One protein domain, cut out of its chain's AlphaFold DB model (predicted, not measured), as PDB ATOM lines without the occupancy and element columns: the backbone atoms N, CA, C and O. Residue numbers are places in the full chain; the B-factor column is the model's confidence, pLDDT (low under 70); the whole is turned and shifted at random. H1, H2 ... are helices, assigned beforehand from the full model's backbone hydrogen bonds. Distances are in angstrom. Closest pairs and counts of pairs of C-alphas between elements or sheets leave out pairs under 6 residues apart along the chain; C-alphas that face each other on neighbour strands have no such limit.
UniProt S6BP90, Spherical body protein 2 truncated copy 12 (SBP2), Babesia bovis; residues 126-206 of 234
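This is residues 126 to 206 of the 234 residues of the protein "Spherical body protein 2 truncated copy 12 (SBP2)" of Babesia bovis (UniProt S6BP90). Two longer helices, H1 and H4, are set apart from each other, and two short helices, H2 and H3, fill the space between them. After H4 a long tail, residues 184 to 206, loops back and then runs outward with no named element. The printed part has 81 residues with four named helices, in the order H1, H2, H3, H4, and no named strand; the class is all helix. The whole is compact, with a radius of gyration of the C-alphas of 13.3 A, and the C-alphas span 35 by 29 by 25 A.

H1 runs from residue 126, C-alpha at (210.369, -19.035, 41.886), to residue 141, 21.8 A from first to last C-alpha. H2 holds residues 144 to 147, 5.4 A. H3 holds residues 150 to 156, 9.7 A. H4, the longest helix, holds residues 167 to 183, 24.1 A, and ends with C-alpha 183 at (243.791, -29.589, 45.138).

H1 touches H2 with residues 134 to 138 alone; the closest C-alphas, of Asn 138 and Leu 144, are 6.1 A apart. H2 touches H3, with the C-alphas of Ile 145 and Ala 153 closest at 5.4 A. H1 and H3 are close but not clearly touching, C-alphas 137 and 156 being closest at 7.7 A, and about perpendicular at 78 degrees. H3 and H4 are close but not clearly touching, with C-alphas 152 and 173 closest at 7.3 A. Their lines stand at a shallow tilt of 28 degrees, opposite ways. H2 and H4 are close but not clearly touching, with C-alphas 147 and 177 closest at 7.6 A. H1 and H4 are apart. In H1, H3 and H4 every O i to N i+4 pair is within hydrogen-bond range; H2 is too short for such a pair.

The C-alphas of Tyr 162 and Asn 206, the two farthest apart, are 41.7 A apart. The printed part has no cut. The links H1 to H2 and H2 to H3 are tight, and H3 to H4 is short. The model's confidence is low, under 70, in residues 187 to 206.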
ATOM      1  N   GLU A 126     209.152 -18.455  41.309       92.25
ATOM      2  CA  GLU A 126     210.369 -19.035  41.886       92.25
ATOM      3  C   GLU A 126     211.617 -18.773  41.033       92.25
ATOM      4  O   GLU A 126     212.658 -18.393  41.563       92.25
ATOM      5  N   GLN A 127     211.504 -18.923  39.710       92.56
ATOM      6  CA  GLN A 127     212.626 -18.695  38.803       92.56
ATOM      7  C   GLN A 127     213.087 -17.233  38.816       92.56
ATOM      8  O   GLN A 127     214.277 -16.970  38.947       92.56
ATOM      9  N   LEU A 128     212.147 -16.286  38.761       94.50
ATOM     10  CA  LEU A 128     212.460 -14.859  38.792       94.50
ATOM     11  C   LEU A 128     213.060 -14.449  40.142       94.50
ATOM     12  O   LEU A 128     214.021 -13.687  40.180       94.50
ATOM     13  N   ALA A 129     212.542 -14.993  41.247       94.88
ATOM     14  CA  ALA A 129     213.122 -14.781  42.568       94.88
ATOM     15  C   ALA A 129     214.574 -15.283  42.624       94.88
ATOM     16  O   ALA A 129     215.443 -14.549  43.083       94.88
ATOM     17  N   LYS A 130     214.858 -16.487  42.102       93.44
ATOM     18  CA  LYS A 130     216.225 -17.031  42.015       93.44
ATOM     19  C   LYS A 130     217.135 -16.176  41.135       93.44
ATOM     20  O   LYS A 130     218.272 -15.935  41.524       93.44
ATOM     21  N   ASP A 131     216.647 -15.694  39.995       94.75
ATOM     22  CA  ASP A 131     217.429 -14.852  39.085       94.75
ATOM     23  C   ASP A 131     217.797 -13.510  39.734       94.75
ATOM     24  O   ASP A 131     218.952 -13.083  39.662       94.75
ATOM     25  N   ILE A 132     216.848 -12.882  40.440       94.94
ATOM     26  CA  ILE A 132     217.103 -11.671  41.230       94.94
ATOM     27  C   ILE A 132     218.078 -11.971  42.372       94.94
ATOM     28  O   ILE A 132     219.070 -11.261  42.517       94.94
ATOM     29  N   THR A 133     217.849 -13.031  43.154       94.25
ATOM     30  CA  THR A 133     218.755 -13.440  44.238       94.25
ATOM     31  C   THR A 133     220.176 -13.641  43.723       94.25
ATOM     32  O   THR A 133     221.116 -13.109  44.311       94.25
ATOM     33  N   ARG A 134     220.340 -14.348  42.598       93.25
ATOM     34  CA  ARG A 134     221.635 -14.573  41.953       93.25
ATOM     35  C   ARG A 134     222.301 -13.260  41.559       93.25
ATOM     36  O   ARG A 134     223.478 -13.076  41.852       93.25
ATOM     37  N   TYR A 135     221.558 -12.348  40.929       93.81
ATOM     38  CA  TYR A 135     222.076 -11.036  40.539       93.81
ATOM     39  C   TYR A 135     222.583 -10.244  41.751       93.81
ATOM     40  O   TYR A 135     223.726  -9.790  41.759       93.81
ATOM     41  N   VAL A 136     221.759 -10.119  42.796       92.75
ATOM     42  CA  VAL A 136     222.111  -9.368  44.012       92.75
ATOM     43  C   VAL A 136     223.303 -10.008  44.719       92.75
ATOM     44  O   VAL A 136     224.223  -9.314  45.148       92.75
ATOM     45  N   PHE A 137     223.321 -11.337  44.813       91.12
ATOM     46  CA  PHE A 137     224.436 -12.071  45.394       91.12
ATOM     47  C   PHE A 137     225.735 -11.801  44.624       91.12
ATOM     48  O   PHE A 137     226.747 -11.438  45.219       91.12
ATOM     49  N   ASN A 138     225.706 -11.896  43.298       91.88
ATOM     50  CA  ASN A 138     226.878 -11.659  42.462       91.88
ATOM     51  C   ASN A 138     227.378 -10.216  42.517       91.88
ATOM     52  O   ASN A 138     228.593 -10.009  42.544       91.88
ATOM     53  N   ALA A 139     226.472  -9.239  42.605       90.44
ATOM     54  CA  ALA A 139     226.827  -7.839  42.805       90.44
ATOM     55  C   ALA A 139     227.546  -7.609  44.148       90.44
ATOM     56  O   ALA A 139     228.500  -6.838  44.213       90.44
ATOM     57  N   ASN A 140     227.132  -8.311  45.207       89.50
ATOM     58  CA  ASN A 140     227.714  -8.173  46.546       89.50
ATOM     59  C   ASN A 140     228.993  -8.999  46.755       89.50
ATOM     60  O   ASN A 140     229.833  -8.640  47.582       89.50
ATOM     61  N   TYR A 141     229.147 -10.109  46.030       88.94
ATOM     62  CA  TYR A 141     230.220 -11.083  46.247       88.94
ATOM     63  C   TYR A 141     231.064 -11.358  44.997       88.94
ATOM     64  O   TYR A 141     231.701 -12.401  44.913       88.94
ATOM     65  N   ASN A 142     231.126 -10.422  44.047       88.88
ATOM     66  CA  ASN A 142     231.994 -10.488  42.864       88.88
ATOM     67  C   ASN A 142     231.827 -11.777  42.044       88.88
ATOM     68  O   ASN A 142     232.806 -12.453  41.737       88.88
ATOM     69  N   ASN A 143     230.587 -12.118  41.693       89.19
ATOM     70  CA  ASN A 143     230.259 -13.322  40.918       89.19
ATOM     71  C   ASN A 143     230.627 -14.655  41.596       89.19
ATOM     72  O   ASN A 143     230.792 -15.674  40.930       89.19
ATOM     73  N   LEU A 144     230.731 -14.667  42.931       88.81
ATOM     74  CA  LEU A 144     231.109 -15.852  43.701       88.81
ATOM     75  C   LEU A 144     230.248 -17.083  43.380       88.81
ATOM     76  O   LEU A 144     230.774 -18.191  43.402       88.81
ATOM     77  N   ILE A 145     228.955 -16.918  43.077       88.75
ATOM     78  CA  ILE A 145     228.057 -18.058  42.845       88.75
ATOM     79  C   ILE A 145     228.443 -18.858  41.602       88.75
ATOM     80  O   ILE A 145     228.234 -20.065  41.572       88.75
ATOM     81  N   ASP A 146     229.054 -18.198  40.618       89.12
ATOM     82  CA  ASP A 146     229.436 -18.800  39.344       89.12
ATOM     83  C   ASP A 146     230.727 -19.633  39.485       89.12
ATOM     84  O   ASP A 146     231.025 -20.473  38.637       89.12
ATOM     85  N   GLU A 147     231.484 -19.439  40.576       88.38
ATOM     86  CA  GLU A 147     232.644 -20.266  40.945       88.38
ATOM     87  C   GLU A 147     232.263 -21.473  41.829       88.38
ATOM     88  O   GLU A 147     233.102 -22.347  42.079       88.38
ATOM     89  N   LEU A 148     231.027 -21.531  42.340       86.69
ATOM     90  CA  LEU A 148     230.588 -22.580  43.259       86.69
ATOM     91  C   LEU A 148     230.068 -23.821  42.512       86.69
ATOM     92  O   LEU A 148     229.413 -23.705  41.479       86.69
ATOM     93  N   PRO A 149     230.303 -25.034  43.044       84.19
ATOM     94  CA  PRO A 149     229.656 -26.239  42.550       84.19
ATOM     95  C   PRO A 149     228.160 -26.176  42.853       84.19
ATOM     96  O   PRO A 149     227.743 -25.564  43.839       84.19
ATOM     97  N   GLU A 150     227.372 -26.902  42.062       83.62
ATOM     98  CA  GLU A 150     225.906 -26.880  42.105       83.62
ATOM     99  C   GLU A 150     225.298 -26.925  43.528       83.62
ATOM    100  O   GLU A 150     224.470 -26.069  43.829       83.62
ATOM    101  N   PRO A 151     225.726 -27.801  44.465       81.69
ATOM    102  CA  PRO A 151     225.134 -27.831  45.809       81.69
ATOM    103  C   PRO A 151     225.381 -26.552  46.627       81.69
ATOM    104  O   PRO A 151     224.519 -26.120  47.387       81.69
ATOM    105  N   LEU A 152     226.554 -25.925  46.476       83.62
ATOM    106  CA  LEU A 152     226.881 -24.676  47.172       83.62
ATOM    107  C   LEU A 152     226.253 -23.467  46.476       83.62
ATOM    108  O   LEU A 152     225.852 -22.523  47.153       83.62
ATOM    109  N   ALA A 153     226.122 -23.507  45.149       87.75
ATOM    110  CA  ALA A 153     225.381 -22.503  44.394       87.75
ATOM    111  C   ALA A 153     223.896 -22.501  44.791       87.75
ATOM    112  O   ALA A 153     223.325 -21.440  45.028       87.75
ATOM    113  N   GLN A 154     223.286 -23.679  44.964       85.62
ATOM    114  CA  GLN A 154     221.918 -23.800  45.475       85.62
ATOM    115  C   GLN A 154     221.776 -23.213  46.883       85.62
ATOM    116  O   GLN A 154     220.845 -22.447  47.117       85.62
ATOM    117  N   LEU A 155     222.730 -23.480  47.784       84.75
ATOM    118  CA  LEU A 155     222.752 -22.859  49.113       84.75
ATOM    119  C   LEU A 155     222.880 -21.328  49.027       84.75
ATOM    120  O   LEU A 155     222.218 -20.600  49.761       84.75
ATOM    121  N   ALA A 156     223.689 -20.812  48.099       87.12
ATOM    122  CA  ALA A 156     223.799 -19.374  47.865       87.12
ATOM    123  C   ALA A 156     222.490 -18.755  47.333       87.12
ATOM    124  O   ALA A 156     222.202 -17.602  47.637       87.12
ATOM    125  N   LEU A 157     221.650 -19.504  46.605       88.19
ATOM    126  CA  LEU A 157     220.315 -19.047  46.179       88.19
ATOM    127  C   LEU A 157     219.292 -18.970  47.329       88.19
ATOM    128  O   LEU A 157     218.194 -18.430  47.154       88.19
ATOM    129  N   GLU A 158     219.628 -19.464  48.520       85.19
ATOM    130  CA  GLU A 158     218.844 -19.233  49.739       85.19
ATOM    131  C   GLU A 158     219.139 -17.872  50.393       85.19
ATOM    132  O   GLU A 158     218.458 -17.495  51.346       85.19
ATOM    133  N   PHE A 159     220.087 -17.104  49.842       83.56
ATOM    134  CA  PHE A 159     220.433 -15.744  50.256       83.56
ATOM    135  C   PHE A 159     219.207 -14.843  50.444       83.56
ATOM    136  O   PHE A 159     218.357 -14.706  49.556       83.56
ATOM    137  N   ASN A 160     219.153 -14.170  51.597       87.75
ATOM    138  CA  ASN A 160     218.162 -13.140  51.853       87.75
ATOM    139  C   ASN A 160     218.607 -11.836  51.180       87.75
ATOM    140  O   ASN A 160     219.536 -11.170  51.639       87.75
ATOM    141  N   VAL A 161     217.897 -11.445  50.119       87.12
ATOM    142  CA  VAL A 161     218.180 -10.234  49.329       87.12
ATOM    143  C   VAL A 161     218.142  -8.928  50.131       87.12
ATOM    144  O   VAL A 161     218.663  -7.922  49.661       87.12
ATOM    145  N   TYR A 162     217.562  -8.933  51.334       86.56
ATOM    146  CA  TYR A 162     217.482  -7.762  52.207       86.56
ATOM    147  C   TYR A 162     218.492  -7.764  53.356       86.56
ATOM    148  O   TYR A 162     218.827  -6.693  53.859       86.56
ATOM    149  N   GLU A 163     218.923  -8.940  53.812       82.38
ATOM    150  CA  GLU A 163     219.725  -9.093  55.038       82.38
ATOM    151  C   GLU A 163     221.162  -9.535  54.764       82.38
ATOM    152  O   GLU A 163     222.031  -9.362  55.615       82.38
ATOM    153  N   GLY A 164     221.437 -10.056  53.570       79.81
ATOM    154  CA  GLY A 164     222.742 -10.600  53.241       79.81
ATOM    155  C   GLY A 164     222.837 -12.104  53.517       79.81
ATOM    156  O   GLY A 164     221.839 -12.791  53.739       79.81
ATOM    157  N   ILE A 165     224.065 -12.625  53.485       79.56
ATOM    158  CA  ILE A 165     224.380 -14.006  53.862       79.56
ATOM    159  C   ILE A 165     225.107 -14.020  55.201       79.56
ATOM    160  O   ILE A 165     225.889 -13.115  55.506       79.56
ATOM    161  N   ASP A 166     224.874 -15.079  55.973       83.38
ATOM    162  CA  ASP A 166     225.603 -15.320  57.210       83.38
ATOM    163  C   ASP A 166     227.110 -15.450  56.934       83.38
ATOM    164  O   ASP A 166     227.547 -16.140  56.006       83.38
ATOM    165  N   TYR A 167     227.927 -14.791  57.757       81.75
ATOM    166  CA  TYR A 167     229.378 -14.795  57.595       81.75
ATOM    167  C   TYR A 167     229.973 -16.213  57.601       81.75
ATOM    168  O   TYR A 167     230.917 -16.481  56.859       81.75
ATOM    169  N   ALA A 168     229.421 -17.139  58.389       82.25
ATOM    170  CA  ALA A 168     229.873 -18.524  58.427       82.25
ATOM    171  C   ALA A 168     229.633 -19.243  57.092       82.25
ATOM    172  O   ALA A 168     230.501 -19.989  56.640       82.25
ATOM    173  N   ILE A 169     228.501 -18.980  56.431       84.19
ATOM    174  CA  ILE A 169     228.195 -19.520  55.096       84.19
ATOM    175  C   ILE A 169     229.132 -18.899  54.052       84.19
ATOM    176  O   ILE A 169     229.684 -19.601  53.205       84.19
ATOM    177  N   LEU A 170     229.389 -17.593  54.131       85.25
ATOM    178  CA  LEU A 170     230.341 -16.944  53.230       85.25
ATOM    179  C   LEU A 170     231.760 -17.513  53.385       85.25
ATOM    180  O   LEU A 170     232.471 -17.723  52.398       85.25
ATOM    181  N   GLU A 171     232.186 -17.773  54.618       84.44
ATOM    182  CA  GLU A 171     233.496 -18.354  54.888       84.44
ATOM    183  C   GLU A 171     233.572 -19.818  54.431       84.44
ATOM    184  O   GLU A 171     234.605 -20.226  53.898       84.44
ATOM    185  N   LEU A 172     232.470 -20.572  54.523       85.06
ATOM    186  CA  LEU A 172     232.333 -21.910  53.936       85.06
ATOM    187  C   LEU A 172     232.629 -21.882  52.428       85.06
ATOM    188  O   LEU A 172     233.463 -22.651  51.943       85.06
ATOM    189  N   PHE A 173     232.016 -20.951  51.690       87.81
ATOM    190  CA  PHE A 173     232.255 -20.774  50.253       87.81
ATOM    191  C   PHE A 173     233.719 -20.429  49.949       87.81
ATOM    192  O   PHE A 173     234.339 -21.010  49.057       87.81
ATOM    193  N   ARG A 174     234.324 -19.528  50.729       85.94
ATOM    194  CA  ARG A 174     235.738 -19.146  50.561       85.94
ATOM    195  C   ARG A 174     236.705 -20.283  50.879       85.94
ATOM    196  O   ARG A 174     237.751 -20.395  50.239       85.94
ATOM    197  N   GLN A 175     236.409 -21.099  51.889       85.62
ATOM    198  CA  GLN A 175     237.203 -22.282  52.223       85.62
ATOM    199  C   GLN A 175     237.124 -23.320  51.107       85.62
ATOM    200  O   GLN A 175     238.167 -23.808  50.671       85.62
ATOM    201  N   TYR A 176     235.917 -23.576  50.592       85.81
ATOM    202  CA  TYR A 176     235.715 -24.440  49.436       85.81
ATOM    203  C   TYR A 176     236.584 -24.000  48.251       85.81
ATOM    204  O   TYR A 176     237.374 -24.789  47.736       85.81
ATOM    205  N   LEU A 177     236.506 -22.724  47.858       85.50
ATOM    206  CA  LEU A 177     237.264 -22.222  46.711       85.50
ATOM    207  C   LEU A 177     238.775 -22.291  46.922       85.50
ATOM    208  O   LEU A 177     239.505 -22.624  45.990       85.50
ATOM    209  N   ARG A 178     239.265 -22.012  48.138       86.25
ATOM    210  CA  ARG A 178     240.690 -22.171  48.467       86.25
ATOM    211  C   ARG A 178     241.135 -23.623  48.318       86.25
ATOM    212  O   ARG A 178     242.152 -23.871  47.676       86.25
ATOM    213  N   HIS A 179     240.364 -24.570  48.850       82.06
ATOM    214  CA  HIS A 179     240.668 -25.995  48.729       82.06
ATOM    215  C   HIS A 179     240.628 -26.469  47.271       82.06
ATOM    216  O   HIS A 179     241.552 -27.147  46.817       82.06
ATOM    217  N   TYR A 180     239.594 -26.082  46.520       77.31
ATOM    218  CA  TYR A 180     239.443 -26.446  45.114       77.31
ATOM    219  C   TYR A 180     240.599 -25.899  44.264       77.31
ATOM    220  O   TYR A 180     241.193 -26.647  43.493       77.31
ATOM    221  N   LYS A 181     241.006 -24.638  44.471       81.88
ATOM    222  CA  LYS A 181     242.152 -24.025  43.769       81.88
ATOM    223  C   LYS A 181     243.490 -24.700  44.102       81.88
ATOM    224  O   LYS A 181     244.377 -24.721  43.257       81.88
ATOM    225  N   GLN A 182     243.644 -25.258  45.305       80.06
ATOM    226  CA  GLN A 182     244.871 -25.950  45.727       80.06
ATOM    227  C   GLN A 182     244.940 -27.409  45.266       80.06
ATOM    228  O   GLN A 182     246.014 -27.897  44.927       80.06
ATOM    229  N   THR A 183     243.816 -28.124  45.295       78.75
ATOM    230  CA  THR A 183     243.791 -29.589  45.138       78.75
ATOM    231  C   THR A 183     243.119 -30.063  43.853       78.75
ATOM    232  O   THR A 183     243.257 -31.231  43.494       78.75
ATOM    233  N   GLY A 184     242.342 -29.198  43.193       76.00
ATOM    234  CA  GLY A 184     241.434 -29.560  42.104       76.00
ATOM    235  C   GLY A 184     240.248 -30.429  42.542       76.00
ATOM    236  O   GLY A 184     239.490 -30.899  41.696       76.00
ATOM    237  N   LYS A 185     240.083 -30.686  43.847       71.88
ATOM    238  CA  LYS A 185     239.071 -31.603  44.378       71.88
ATOM    239  C   LYS A 185     237.915 -30.844  45.013       71.88
ATOM    240  O   LYS A 185     238.109 -29.948  45.840       71.88
ATOM    241  N   VAL A 186     236.706 -31.263  44.650       70.75
ATOM    242  CA  VAL A 186     235.464 -30.860  45.311       70.75
ATOM    243  C   VAL A 186     235.433 -31.517  46.688       70.75
ATOM    244  O   VAL A 186     235.609 -32.728  46.809       70.75
ATOM    245  N   PHE A 187     235.205 -30.726  47.728       69.06
ATOM    246  CA  PHE A 187     234.939 -31.220  49.072       69.06
ATOM    247  C   PHE A 187     233.826 -30.374  49.666       69.06
ATOM    248  O   PHE A 187     233.933 -29.155  49.687       69.06
ATOM    249  N   VAL A 188     232.758 -31.004  50.134       61.06
ATOM    250  CA  VAL A 188     231.736 -30.302  50.909       61.06
ATOM    251  C   VAL A 188     232.234 -30.274  52.350       61.06
ATOM    252  O   VAL A 188     232.467 -31.354  52.901       61.06
ATOM    253  N   PRO A 189     232.454 -29.096  52.964       52.97
ATOM    254  CA  PRO A 189     232.975 -29.042  54.317       52.97
ATOM    255  C   PRO A 189     232.023 -29.732  55.281       52.97
ATOM    256  O   PRO A 189     230.935 -29.242  55.569       52.97
ATOM    257  N   ASN A 190     232.453 -30.881  55.792       50.09
ATOM    258  CA  ASN A 190     231.825 -31.498  56.942       50.09
ATOM    259  C   ASN A 190     232.250 -30.662  58.158       50.09
ATOM    260  O   ASN A 190     233.379 -30.809  58.627       50.09
ATOM    261  N   LYS A 191     231.338 -29.804  58.638       45.00
ATOM    262  CA  LYS A 191     231.428 -28.914  59.818       45.00
ATOM    263  C   LYS A 191     231.917 -27.483  59.549       45.00
ATOM    264  O   LYS A 191     233.075 -27.140  59.777       45.00
ATOM    265  N   GLY A 192     230.978 -26.609  59.183       43.34
ATOM    266  CA  GLY A 192     230.922 -25.268  59.782       43.34
ATOM    267  C   GLY A 192     230.281 -25.347  61.183       43.34
ATOM    268  O   GLY A 192     229.786 -26.410  61.546       43.34
ATOM    269  N   PRO A 193     230.250 -24.268  61.987       41.97
ATOM    270  CA  PRO A 193     229.689 -24.270  63.352       41.97
ATOM    271  C   PRO A 193     228.167 -24.503  63.427       41.97
ATOM    272  O   PRO A 193     227.587 -24.433  64.507       41.97
ATOM    273  N   TYR A 194     227.526 -24.774  62.293       42.84
ATOM    274  CA  TYR A 194     226.119 -25.103  62.184       42.84
ATOM    275  C   TYR A 194     226.018 -26.545  61.695       42.84
ATOM    276  O   TYR A 194     226.581 -26.879  60.649       42.84
ATOM    277  N   ASP A 195     225.323 -27.381  62.465       36.91
ATOM    278  CA  ASP A 195     224.883 -28.712  62.055       36.91
ATOM    279  C   ASP A 195     223.944 -28.567  60.844       36.91
ATOM    280  O   ASP A 195     222.724 -28.493  60.970       36.91
ATOM    281  N   LEU A 196     224.527 -28.444  59.652       40.81
ATOM    282  CA  LEU A 196     223.832 -28.611  58.385       40.81
ATOM    283  C   LEU A 196     223.772 -30.118  58.145       40.81
ATOM    284  O   LEU A 196     224.741 -30.717  57.675       40.81
ATOM    285  N   GLU A 197     222.671 -30.729  58.580       34.69
ATOM    286  CA  GLU A 197     222.379 -32.144  58.362       34.69
ATOM    287  C   GLU A 197     222.624 -32.522  56.888       34.69
ATOM    288  O   GLU A 197     222.119 -31.882  55.968       34.69
ATOM    289  N   GLU A 198     223.471 -33.538  56.710       38.28
ATOM    290  CA  GLU A 198     223.779 -34.312  55.501       38.28
ATOM    291  C   GLU A 198     223.014 -33.944  54.214       38.28
ATOM    292  O   GLU A 198     222.008 -34.560  53.854       38.28
ATOM    293  N   ILE A 199     223.573 -33.035  53.409       38.31
ATOM    294  CA  ILE A 199     223.210 -32.950  51.989       38.31
ATOM    295  C   ILE A 199     224.053 -33.987  51.236       38.31
ATOM    296  O   ILE A 199     225.163 -33.716  50.772       38.31
ATOM    297  N   PHE A 200     223.540 -35.217  51.163       34.38
ATOM    298  CA  PHE A 200     224.114 -36.305  50.372       34.38
ATOM    299  C   PHE A 200     224.169 -35.929  48.885       34.38
ATOM    300  O   PHE A 200     223.141 -35.871  48.212       34.38
ATOM    301  N   TYR A 201     225.373 -35.770  48.333       40.12
ATOM    302  CA  TYR A 201     225.572 -35.902  46.890       40.12
ATOM    303  C   TYR A 201     225.869 -37.368  46.559       40.12
ATOM    304  O   TYR A 201     226.955 -37.878  46.841       40.12
ATOM    305  N   VAL A 202     224.892 -38.045  45.956       37.03
ATOM    306  CA  VAL A 202     225.091 -39.331  45.280       37.03
ATOM    307  C   VAL A 202     225.516 -39.017  43.841       37.03
ATOM    308  O   VAL A 202     224.723 -38.426  43.107       37.03
ATOM    309  N   PRO A 203     226.737 -39.376  43.404       30.97
ATOM    310  CA  PRO A 203     227.117 -39.203  42.008       30.97
ATOM    311  C   PRO A 203     226.185 -40.034  41.109       30.97
ATOM    312  O   PRO A 203     225.813 -41.150  41.492       30.97
ATOM    313  N   PRO A 204     225.796 -39.531  39.923       30.80
ATOM    314  CA  PRO A 204     224.922 -40.272  39.027       30.80
ATOM    315  C   PRO A 204     225.562 -41.615  38.659       30.80
ATOM    316  O   PRO A 204     226.664 -41.679  38.111       30.80
ATOM    317  N   LYS A 205     224.851 -42.704  38.971       44.22
ATOM    318  CA  LYS A 205     225.140 -44.037  38.440       44.22
ATOM    319  C   LYS A 205     224.932 -43.997  36.928       44.22
ATOM    320  O   LYS A 205     223.790 -43.987  36.484       44.22
ATOM    321  N   ASN A 206     226.026 -43.898  36.175       37.38
ATOM    322  CA  ASN A 206     226.307 -44.683  34.967       37.38
ATOM    323  C   ASN A 206     227.484 -44.074  34.195       37.38
ATOM    324  O   ASN A 206     227.308 -43.223  33.330       37.38
TER     325      ASN A 206